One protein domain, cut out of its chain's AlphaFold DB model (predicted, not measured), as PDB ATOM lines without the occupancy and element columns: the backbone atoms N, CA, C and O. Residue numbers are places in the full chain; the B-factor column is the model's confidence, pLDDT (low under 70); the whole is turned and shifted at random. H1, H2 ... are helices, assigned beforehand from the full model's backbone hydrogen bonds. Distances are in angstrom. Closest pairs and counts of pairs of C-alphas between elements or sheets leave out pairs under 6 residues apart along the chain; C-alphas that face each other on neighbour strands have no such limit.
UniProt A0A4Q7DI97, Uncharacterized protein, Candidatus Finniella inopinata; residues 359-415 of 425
ATOM      1  N   SER A 359      54.533  39.424  70.847       91.75
ATOM      2  CA  SER A 359      54.636  39.809  72.263       91.75
ATOM      3  C   SER A 359      54.573  38.600  73.197       91.75
ATOM      4  O   SER A 359      55.300  38.526  74.185       91.75
ATOM      5  N   LYS A 360      53.734  37.613  72.858       91.94
ATOM      6  CA  LYS A 360      53.598  36.356  73.599       91.94
ATOM      7  C   LYS A 360      54.919  35.581  73.655       91.94
ATOM      8  O   LYS A 360      55.294  35.122  74.734       91.94
ATOM      9  N   ALA A 361      55.610  35.425  72.526       92.12
ATOM     10  CA  ALA A 361      56.869  34.689  72.471       92.12
ATOM     11  C   ALA A 361      57.996  35.439  73.200       92.12
ATOM     12  O   ALA A 361      58.736  34.828  73.974       92.12
ATOM     13  N   ILE A 362      58.062  36.769  73.044       93.62
ATOM     14  CA  ILE A 362      59.015  37.623  73.770       93.62
ATOM     15  C   ILE A 362      58.803  37.502  75.286       93.62
ATOM     16  O   ILE A 362      59.758  37.258  76.019       93.62
ATOM     17  N   LEU A 363      57.558  37.608  75.770       92.12
ATOM     18  CA  LEU A 363      57.248  37.499  77.201       92.12
ATOM     19  C   LEU A 363      57.595  36.127  77.776       92.12
ATOM     20  O   LEU A 363      58.097  36.048  78.896       92.12
ATOM     21  N   SER A 364      57.366  35.052  77.018       91.56
ATOM     22  CA  SER A 364      57.779  33.709  77.434       91.56
ATOM     23  C   SER A 364      59.287  33.649  77.692       91.56
ATOM     24  O   SER A 364      59.715  33.117  78.713       91.56
ATOM     25  N   LYS A 365      60.092  34.236  76.800       93.44
ATOM     26  CA  LYS A 365      61.556  34.242  76.919       93.44
ATOM     27  C   LYS A 365      62.074  35.200  77.985       93.44
ATOM     28  O   LYS A 365      63.033  34.866  78.675       93.44
ATOM     29  N   LEU A 366      61.411  36.337  78.186       93.12
ATOM     30  CA  LEU A 366      61.702  37.241  79.299       93.12
ATOM     31  C   LEU A 366      61.516  36.535  80.653       93.12
ATOM     32  O   LEU A 366      62.353  36.699  81.534       93.12
ATOM     33  N   VAL A 367      60.463  35.724  80.819       92.88
ATOM     34  CA  VAL A 367      60.257  34.939  82.052       92.88
ATOM     35  C   VAL A 367      61.383  33.935  82.271       92.88
ATOM     36  O   VAL A 367      61.925  33.879  83.371       92.88
ATOM     37  N   GLU A 368      61.780  33.198  81.230       91.94
ATOM     38  CA  GLU A 368      62.926  32.281  81.309       91.94
ATOM     39  C   GLU A 368      64.211  33.018  81.737       91.94
ATOM     40  O   GLU A 368      64.948  32.530  82.592       91.94
ATOM     41  N   ALA A 369      64.460  34.219  81.199       92.56
ATOM     42  CA  ALA A 369      65.604  35.045  81.583       92.56
ATOM     43  C   ALA A 369      65.523  35.520  83.046       92.56
ATOM     44  O   ALA A 369      66.519  35.465  83.768       92.56
ATOM     45  N   CYS A 370      64.342  35.939  83.508       92.88
ATOM     46  CA  CYS A 370      64.115  36.302  84.906       92.88
ATOM     47  C   CYS A 370      64.382  35.127  85.855       92.88
ATOM     48  O   CYS A 370      65.024  35.325  86.884       92.88
ATOM     49  N   ASP A 371      63.928  33.916  85.522       91.88
ATOM     50  CA  ASP A 371      64.155  32.721  86.343       91.88
ATOM     51  C   ASP A 371      65.649  32.376  86.440       91.88
ATOM     52  O   ASP A 371      66.149  32.074  87.528       91.88
ATOM     53  N   LEU A 372      66.385  32.491  85.328       89.12
ATOM     54  CA  LEU A 372      67.837  32.306  85.309       89.12
ATOM     55  C   LEU A 372      68.547  33.340  86.192       89.12
ATOM     56  O   LEU A 372      69.353  32.970  87.043       89.12
ATOM     57  N   ILE A 373      68.218  34.624  86.049       91.81
ATOM     58  CA  ILE A 373      68.845  35.701  86.831       91.81
ATOM     59  C   ILE A 373      68.470  35.596  88.310       91.81
ATOM     60  O   ILE A 373      69.313  35.797  89.177       91.81
ATOM     61  N   LYS A 374      67.236  35.210  88.638       91.81
ATOM     62  CA  LYS A 374      66.804  35.010  90.027       91.81
ATOM     63  C   LYS A 374      67.670  33.985  90.774       91.81
ATOM     64  O   LYS A 374      67.775  34.074  91.995       91.81
ATOM     65  N   SER A 375      68.281  33.037  90.062       88.81
ATOM     66  CA  SER A 375      69.134  31.999  90.651       88.81
ATOM     67  C   SER A 375      70.526  32.482  91.089       88.81
ATOM     68  O   SER A 375      71.186  31.777  91.852       88.81
ATOM     69  N   VAL A 376      70.973  33.673  90.663       87.94
ATOM     70  CA  VAL A 376      72.277  34.231  91.066       87.94
ATOM     71  C   VAL A 376      72.168  35.125  92.314       87.94
ATOM     72  O   VAL A 376      71.108  35.716  92.556       87.94
ATOM     73  N   PRO A 377      73.237  35.271  93.127       89.44
ATOM     74  CA  PRO A 377      73.225  36.136  94.310       89.44
ATOM     75  C   PRO A 377      72.794  37.572  93.980       89.44
ATOM     76  O   PRO A 377      73.329  38.194  93.070       89.44
ATOM     77  N   GLY A 378      71.800  38.094  94.706       87.50
ATOM     78  CA  GLY A 378      71.224  39.426  94.463       87.50
ATOM     79  C   GLY A 378      70.281  39.522  93.252       87.50
ATOM     80  O   GLY A 378      69.533  40.493  93.137       87.50
ATOM     81  N   GLY A 379      70.229  38.500  92.392       90.81
ATOM     82  CA  GLY A 379      69.423  38.505  91.173       90.81
ATOM     83  C   GLY A 379      67.916  38.562  91.423       90.81
ATOM     84  O   GLY A 379      67.197  39.233  90.688       90.81
ATOM     85  N   ALA A 380      67.424  37.946  92.504       89.38
ATOM     86  CA  ALA A 380      66.009  38.014  92.882       89.38
ATOM     87  C   ALA A 380      65.533  39.453  93.171       89.38
ATOM     88  O   ALA A 380      64.458  39.846  92.717       89.38
ATOM     89  N   ALA A 381      66.341  40.246  93.884       89.06
ATOM     90  CA  ALA A 381      66.032  41.648  94.172       89.06
ATOM     91  C   ALA A 381      66.096  42.506  92.899       89.06
ATOM     92  O   ALA A 381      65.225  43.346  92.678       89.06
ATOM     93  N   TYR A 382      67.079  42.244  92.030       91.69
ATOM     94  CA  TYR A 382      67.207  42.917  90.739       91.69
ATOM     95  C   TYR A 382      66.005  42.656  89.818       91.69
ATOM     96  O   TYR A 382      65.417  43.603  89.301       91.69
ATOM     97  N   VAL A 383      65.585  41.395  89.654       92.19
ATOM     98  CA  VAL A 383      64.408  41.026  88.839       92.19
ATOM     99  C   VAL A 383      63.150  41.725  89.351       92.19
ATOM    100  O   VAL A 383      62.365  42.247  88.561       92.19
ATOM    101  N   ALA A 384      62.959  41.765  90.668       89.50
ATOM    102  CA  ALA A 384      61.807  42.417  91.275       89.50
ATOM    103  C   ALA A 384      61.780  43.930  91.024       89.50
ATOM    104  O   ALA A 384      60.765  44.464  90.567       89.50
ATOM    105  N   ASP A 385      62.900  44.613  91.275       90.19
ATOM    106  CA  ASP A 385      63.047  46.044  91.001       90.19
ATOM    107  C   ASP A 385      62.820  46.329  89.509       90.19
ATOM    108  O   ASP A 385      62.015  47.197  89.160       90.19
ATOM    109  N   PHE A 386      63.417  45.525  88.627       92.69
ATOM    110  CA  PHE A 386      63.249  45.634  87.181       92.69
ATOM    111  C   PHE A 386      61.781  45.522  86.744       92.69
ATOM    112  O   PHE A 386      61.284  46.404  86.036       92.69
ATOM    113  N   LEU A 387      61.072  44.473  87.176       91.00
ATOM    114  CA  LEU A 387      59.666  44.254  86.821       91.00
ATOM    115  C   LEU A 387      58.744  45.327  87.422       91.00
ATOM    116  O   LEU A 387      57.738  45.676  86.810       91.00
ATOM    117  N   SER A 388      59.082  45.884  88.590       88.44
ATOM    118  CA  SER A 388      58.296  46.957  89.215       88.44
ATOM    119  C   SER A 388      58.385  48.287  88.452       88.44
ATOM    120  O   SER A 388      57.393  49.013  88.342       88.44
ATOM    121  N   ARG A 389      59.562  48.595  87.885       88.06
ATOM    122  CA  ARG A 389      59.814  49.817  87.102       88.06
ATOM    123  C   ARG A 389      59.258  49.719  85.687       88.06
ATOM    124  O   ARG A 389      58.795  50.713  85.133       88.06
ATOM    125  N   ASN A 390      59.278  48.522  85.110       85.50
ATOM    126  CA  ASN A 390      58.834  48.269  83.749       85.50
ATOM    127  C   ASN A 390      57.421  47.684  83.765       85.50
ATOM    128  O   ASN A 390      57.241  46.468  83.754       85.50
ATOM    129  N   ARG A 391      56.405  48.560  83.778       72.56
ATOM    130  CA  ARG A 391      54.985  48.175  83.674       72.56
ATOM    131  C   ARG A 391      54.676  47.603  82.285       72.56
ATOM    132  O   ARG A 391      54.162  48.289  81.410       72.56
ATOM    133  N   VAL A 392      55.044  46.346  82.086       71.62
ATOM    134  CA  VAL A 392      54.689  45.518  80.932       71.62
ATOM    135  C   VAL A 392      53.183  45.256  80.975       71.62
ATOM    136  O   VAL A 392      52.672  44.792  81.992       71.62
ATOM    137  N   ASP A 393      52.466  45.493  79.879       80.56
ATOM    138  CA  ASP A 393      51.095  44.996  79.747       80.56
ATOM    139  C   ASP A 393      51.117  43.477  79.512       80.56
ATOM    140  O   ASP A 393      51.218  42.981  78.387       80.56
ATOM    141  N   TRP A 394      51.064  42.718  80.606       80.12
ATOM    142  CA  TRP A 394      51.138  41.256  80.572       80.12
ATOM    143  C   TRP A 394      49.891  40.597  79.980       80.12
ATOM    144  O   TRP A 394      49.879  39.376  79.821       80.12
ATOM    145  N   THR A 395      48.835  41.353  79.664       83.25
ATOM    146  CA  THR A 395      47.583  40.781  79.142       83.25
ATOM    147  C   THR A 395      47.781  40.064  77.805       83.25
ATOM    148  O   THR A 395      47.024  39.150  77.484       83.25
ATOM    149  N   GLN A 396      48.848  40.401  77.075       82.81
ATOM    150  CA  GLN A 396      49.229  39.772  75.807       82.81
ATOM    151  C   GLN A 396      49.920  38.402  75.971       82.81
ATOM    152  O   GLN A 396      50.093  37.671  74.993       82.81
ATOM    153  N   ALA A 397      50.330  38.033  77.189       85.81
ATOM    154  CA  ALA A 397      50.899  36.721  77.494       85.81
ATOM    155  C   ALA A 397      49.805  35.668  77.746       85.81
ATOM    156  O   ALA A 397      48.672  35.992  78.095       85.81
ATOM    157  N   ASN A 398      50.161  34.383  77.633       88.81
ATOM    158  CA  ASN A 398      49.269  33.305  78.067       88.81
ATOM    159  C   ASN A 398      49.117  33.296  79.609       88.81
ATOM    160  O   ASN A 398      49.919  33.895  80.331       88.81
ATOM    161  N   ALA A 399      48.094  32.603  80.116       88.94
ATOM    162  CA  ALA A 399      47.786  32.569  81.548       88.94
ATOM    163  C   ALA A 399      48.949  32.043  82.413       88.94
ATOM    164  O   ALA A 399      49.167  32.542  83.517       88.94
ATOM    165  N   GLU A 400      49.721  31.081  81.904       91.88
ATOM    166  CA  GLU A 400      50.882  30.520  82.599       91.88
ATOM    167  C   GLU A 400      52.000  31.565  82.755       91.88
ATOM    168  O   GLU A 400      52.493  31.794  83.859       91.88
ATOM    169  N   THR A 401      52.364  32.256  81.673       89.38
ATOM    170  CA  THR A 401      53.364  33.332  81.666       89.38
ATOM    171  C   THR A 401      52.931  34.485  82.574       89.38
ATOM    172  O   THR A 401      53.744  34.992  83.347       89.38
ATOM    173  N   GLN A 402      51.646  34.860  82.559       88.12
ATOM    174  CA  GLN A 402      51.106  35.868  83.477       88.12
ATOM    175  C   GLN A 402      51.227  35.436  84.945       88.12
ATOM    176  O   GLN A 402      51.630  36.237  85.789       88.12
ATOM    177  N   ALA A 403      50.899  34.180  85.263       90.31
ATOM    178  CA  ALA A 403      51.015  33.651  86.619       90.31
ATOM    179  C   ALA A 403      52.472  33.658  87.108       90.31
ATOM    180  O   ALA A 403      52.734  34.102  88.227       90.31
ATOM    181  N   LYS A 404      53.425  33.255  86.256       90.81
ATOM    182  CA  LYS A 404      54.864  33.295  86.571       90.81
ATOM    183  C   LYS A 404      55.358  34.719  86.830       90.81
ATOM    184  O   LYS A 404      56.022  34.955  87.834       90.81
ATOM    185  N   LEU A 405      54.977  35.686  85.995       87.75
ATOM    186  CA  LEU A 405      55.355  37.093  86.190       87.75
ATOM    187  C   LEU A 405      54.792  37.674  87.495       87.75
ATOM    188  O   LEU A 405      55.508  38.363  88.220       87.75
ATOM    189  N   ARG A 406      53.541  37.346  87.848       87.75
ATOM    190  CA  ARG A 406      52.951  37.739  89.143       87.75
ATOM    191  C   ARG A 406      53.680  37.097  90.325       87.75
ATOM    192  O   ARG A 406      53.912  37.763  91.333       87.75
ATOM    193  N   ALA A 407      54.070  35.829  90.207       89.56
ATOM    194  CA  ALA A 407      54.858  35.148  91.232       89.56
ATOM    195  C   ALA A 407      56.246  35.793  91.410       89.56
ATOM    196  O   ALA A 407      56.707  35.964  92.534       89.56
ATOM    197  N   LEU A 408      56.895  36.212  90.318       87.94
ATOM    198  CA  LEU A 408      58.183  36.914  90.365       87.94
ATOM    199  C   LEU A 408      58.083  38.287  91.046       87.94
ATOM    200  O   LEU A 408      58.967  38.635  91.822       87.94
ATOM    201  N   LEU A 409      56.996  39.032  90.813       84.44
ATOM    202  CA  LEU A 409      56.738  40.321  91.472       84.44
ATOM    203  C   LEU A 409      56.447  40.189  92.975       84.44
ATOM    204  O   LEU A 409      56.821  41.061  93.751       84.44
ATOM    205  N   THR A 410      55.769  39.116  93.389       84.31
ATOM    206  CA  THR A 410      55.336  38.909  94.785       84.31
ATOM    207  C   THR A 410      56.390  38.234  95.660       84.31
ATOM    208  O   THR A 410      56.394  38.439  96.869       84.31
ATOM    209  N   ALA A 411      57.297  37.449  95.073       76.94
ATOM    210  CA  ALA A 411      58.346  36.735  95.804       76.94
ATOM    211  C   ALA A 411      59.517  37.627  96.261       76.94
ATOM    212  O   ALA A 411      60.452  37.133  96.892       76.94
ATOM    213  N   ALA A 412      59.506  38.913  95.917       66.50
ATOM    214  CA  ALA A 412      60.549  39.842  96.307       66.50
ATOM    215  C   ALA A 412      60.371  40.243  97.776       66.50
ATOM    216  O   ALA A 412      59.313  40.779  98.118       66.50
ATOM    217  N   PRO A 413      61.366  40.028  98.658       60.38
ATOM    218  CA  PRO A 413      61.325  40.658  99.965       60.38
ATOM    219  C   PRO A 413      61.234  42.166  99.732       60.38
ATOM    220  O   PRO A 413      62.023  42.722  98.964       60.38
ATOM    221  N   LEU A 414      60.245  42.811 100.357       55.34
ATOM    222  CA  LEU A 414      60.210  44.260 100.503       55.34
ATOM    223  C   LEU A 414      61.503  44.632 101.224       55.34
ATOM    224  O   LEU A 414      61.578  44.571 102.446       55.34
ATOM    225  N   VAL A 415      62.554  44.930 100.464       54.56
ATOM    226  CA  VAL A 415      63.716  45.618 100.998       54.56
ATOM    227  C   VAL A 415      63.156  46.974 101.379       54.56
ATOM    228  O   VAL A 415      62.928  47.815 100.506       54.56
TER     229      VAL A 415
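AT A GLANCE: This is residues 359 to 415 of the 425 residues of an uncharacterized protein of Candidatus Finniella inopinata (UniProt A0A4Q7DI97). What shape do the atoms make? Three helices form a small triangular cluster in which each touches the other two: H1, the longest, and H3 run the same way at 37 degrees to each other, while H2 folds back from the end of H1 in a helical hairpin and crosses the last part of H3 at a wide angle. Between H2 and H3 the link of residues 390 to 398 leads back toward the end of the cluster where H1 begins. What is it made of, and how large is it? The printed part has 57 residues with three named helices, in the order H1, H2, H3, and no named strand; the class is all helix, and the helix packing is mostly crossed. The whole is compact, with a radius of gyration of the C-alphas of 10.8 A, and its outline is elongated, with spans of 29 by 19 by 16 A.

HOW THE PARTS SIT: What touches H1, residues 359 to 374? It touches H2, residues 379 to 389, with its residues 370 to 374 alone; the closest C-alphas, those of Lys 374 and Ala 380, are 4.2 A apart. The two are a hairpin, at a steep tilt of 38 degrees, opposite ways. Where does H3, residues 399 to 410, come near H1? Residues 401 to 405 of H3 touch residues 363 to 367 of H1, and the closest C-alphas, those of Ser 364 and Thr 401, are 6.1 A apart. They run the same way at a steep tilt of 37 degrees, only just steep. How do H2 and H3 meet? H3 touches H2 with residues 408 to 409 alone, about perpendicular at 75 degrees; the closest C-alphas, those of Ala 384 and Leu 409, are 5.5 A apart. What do the backbones show? In H1, H2 and H3 every O i to N i+4 pair is within hydrogen-bond range.

IN THESE COORDINATES: Where does H1 run? It goes from C-alpha 359 at (54.636, 39.809, 72.263) to C-alpha 374 at (66.804, 35.010, 90.027), a length of 22.1 A. How long are the other two? H2 measures 15.4 A from C-alpha 379 to C-alpha 389, and H3 measures 16.5 A from C-alpha 399 to C-alpha 410, which is at (55.336, 38.909, 94.785).

THE WHOLE: How far does it reach? The two C-alphas farthest apart, those of Ala 361 and Val 415, are 31.3 A apart. Are there cuts or long links? The printed part has no cut; the link from H1 to H2 is tight, and that from H2 to H3 is short. Where is confidence low? The mean pLDDT of the printed part is 86.4, and residues 412 to 415 of the model are under 70.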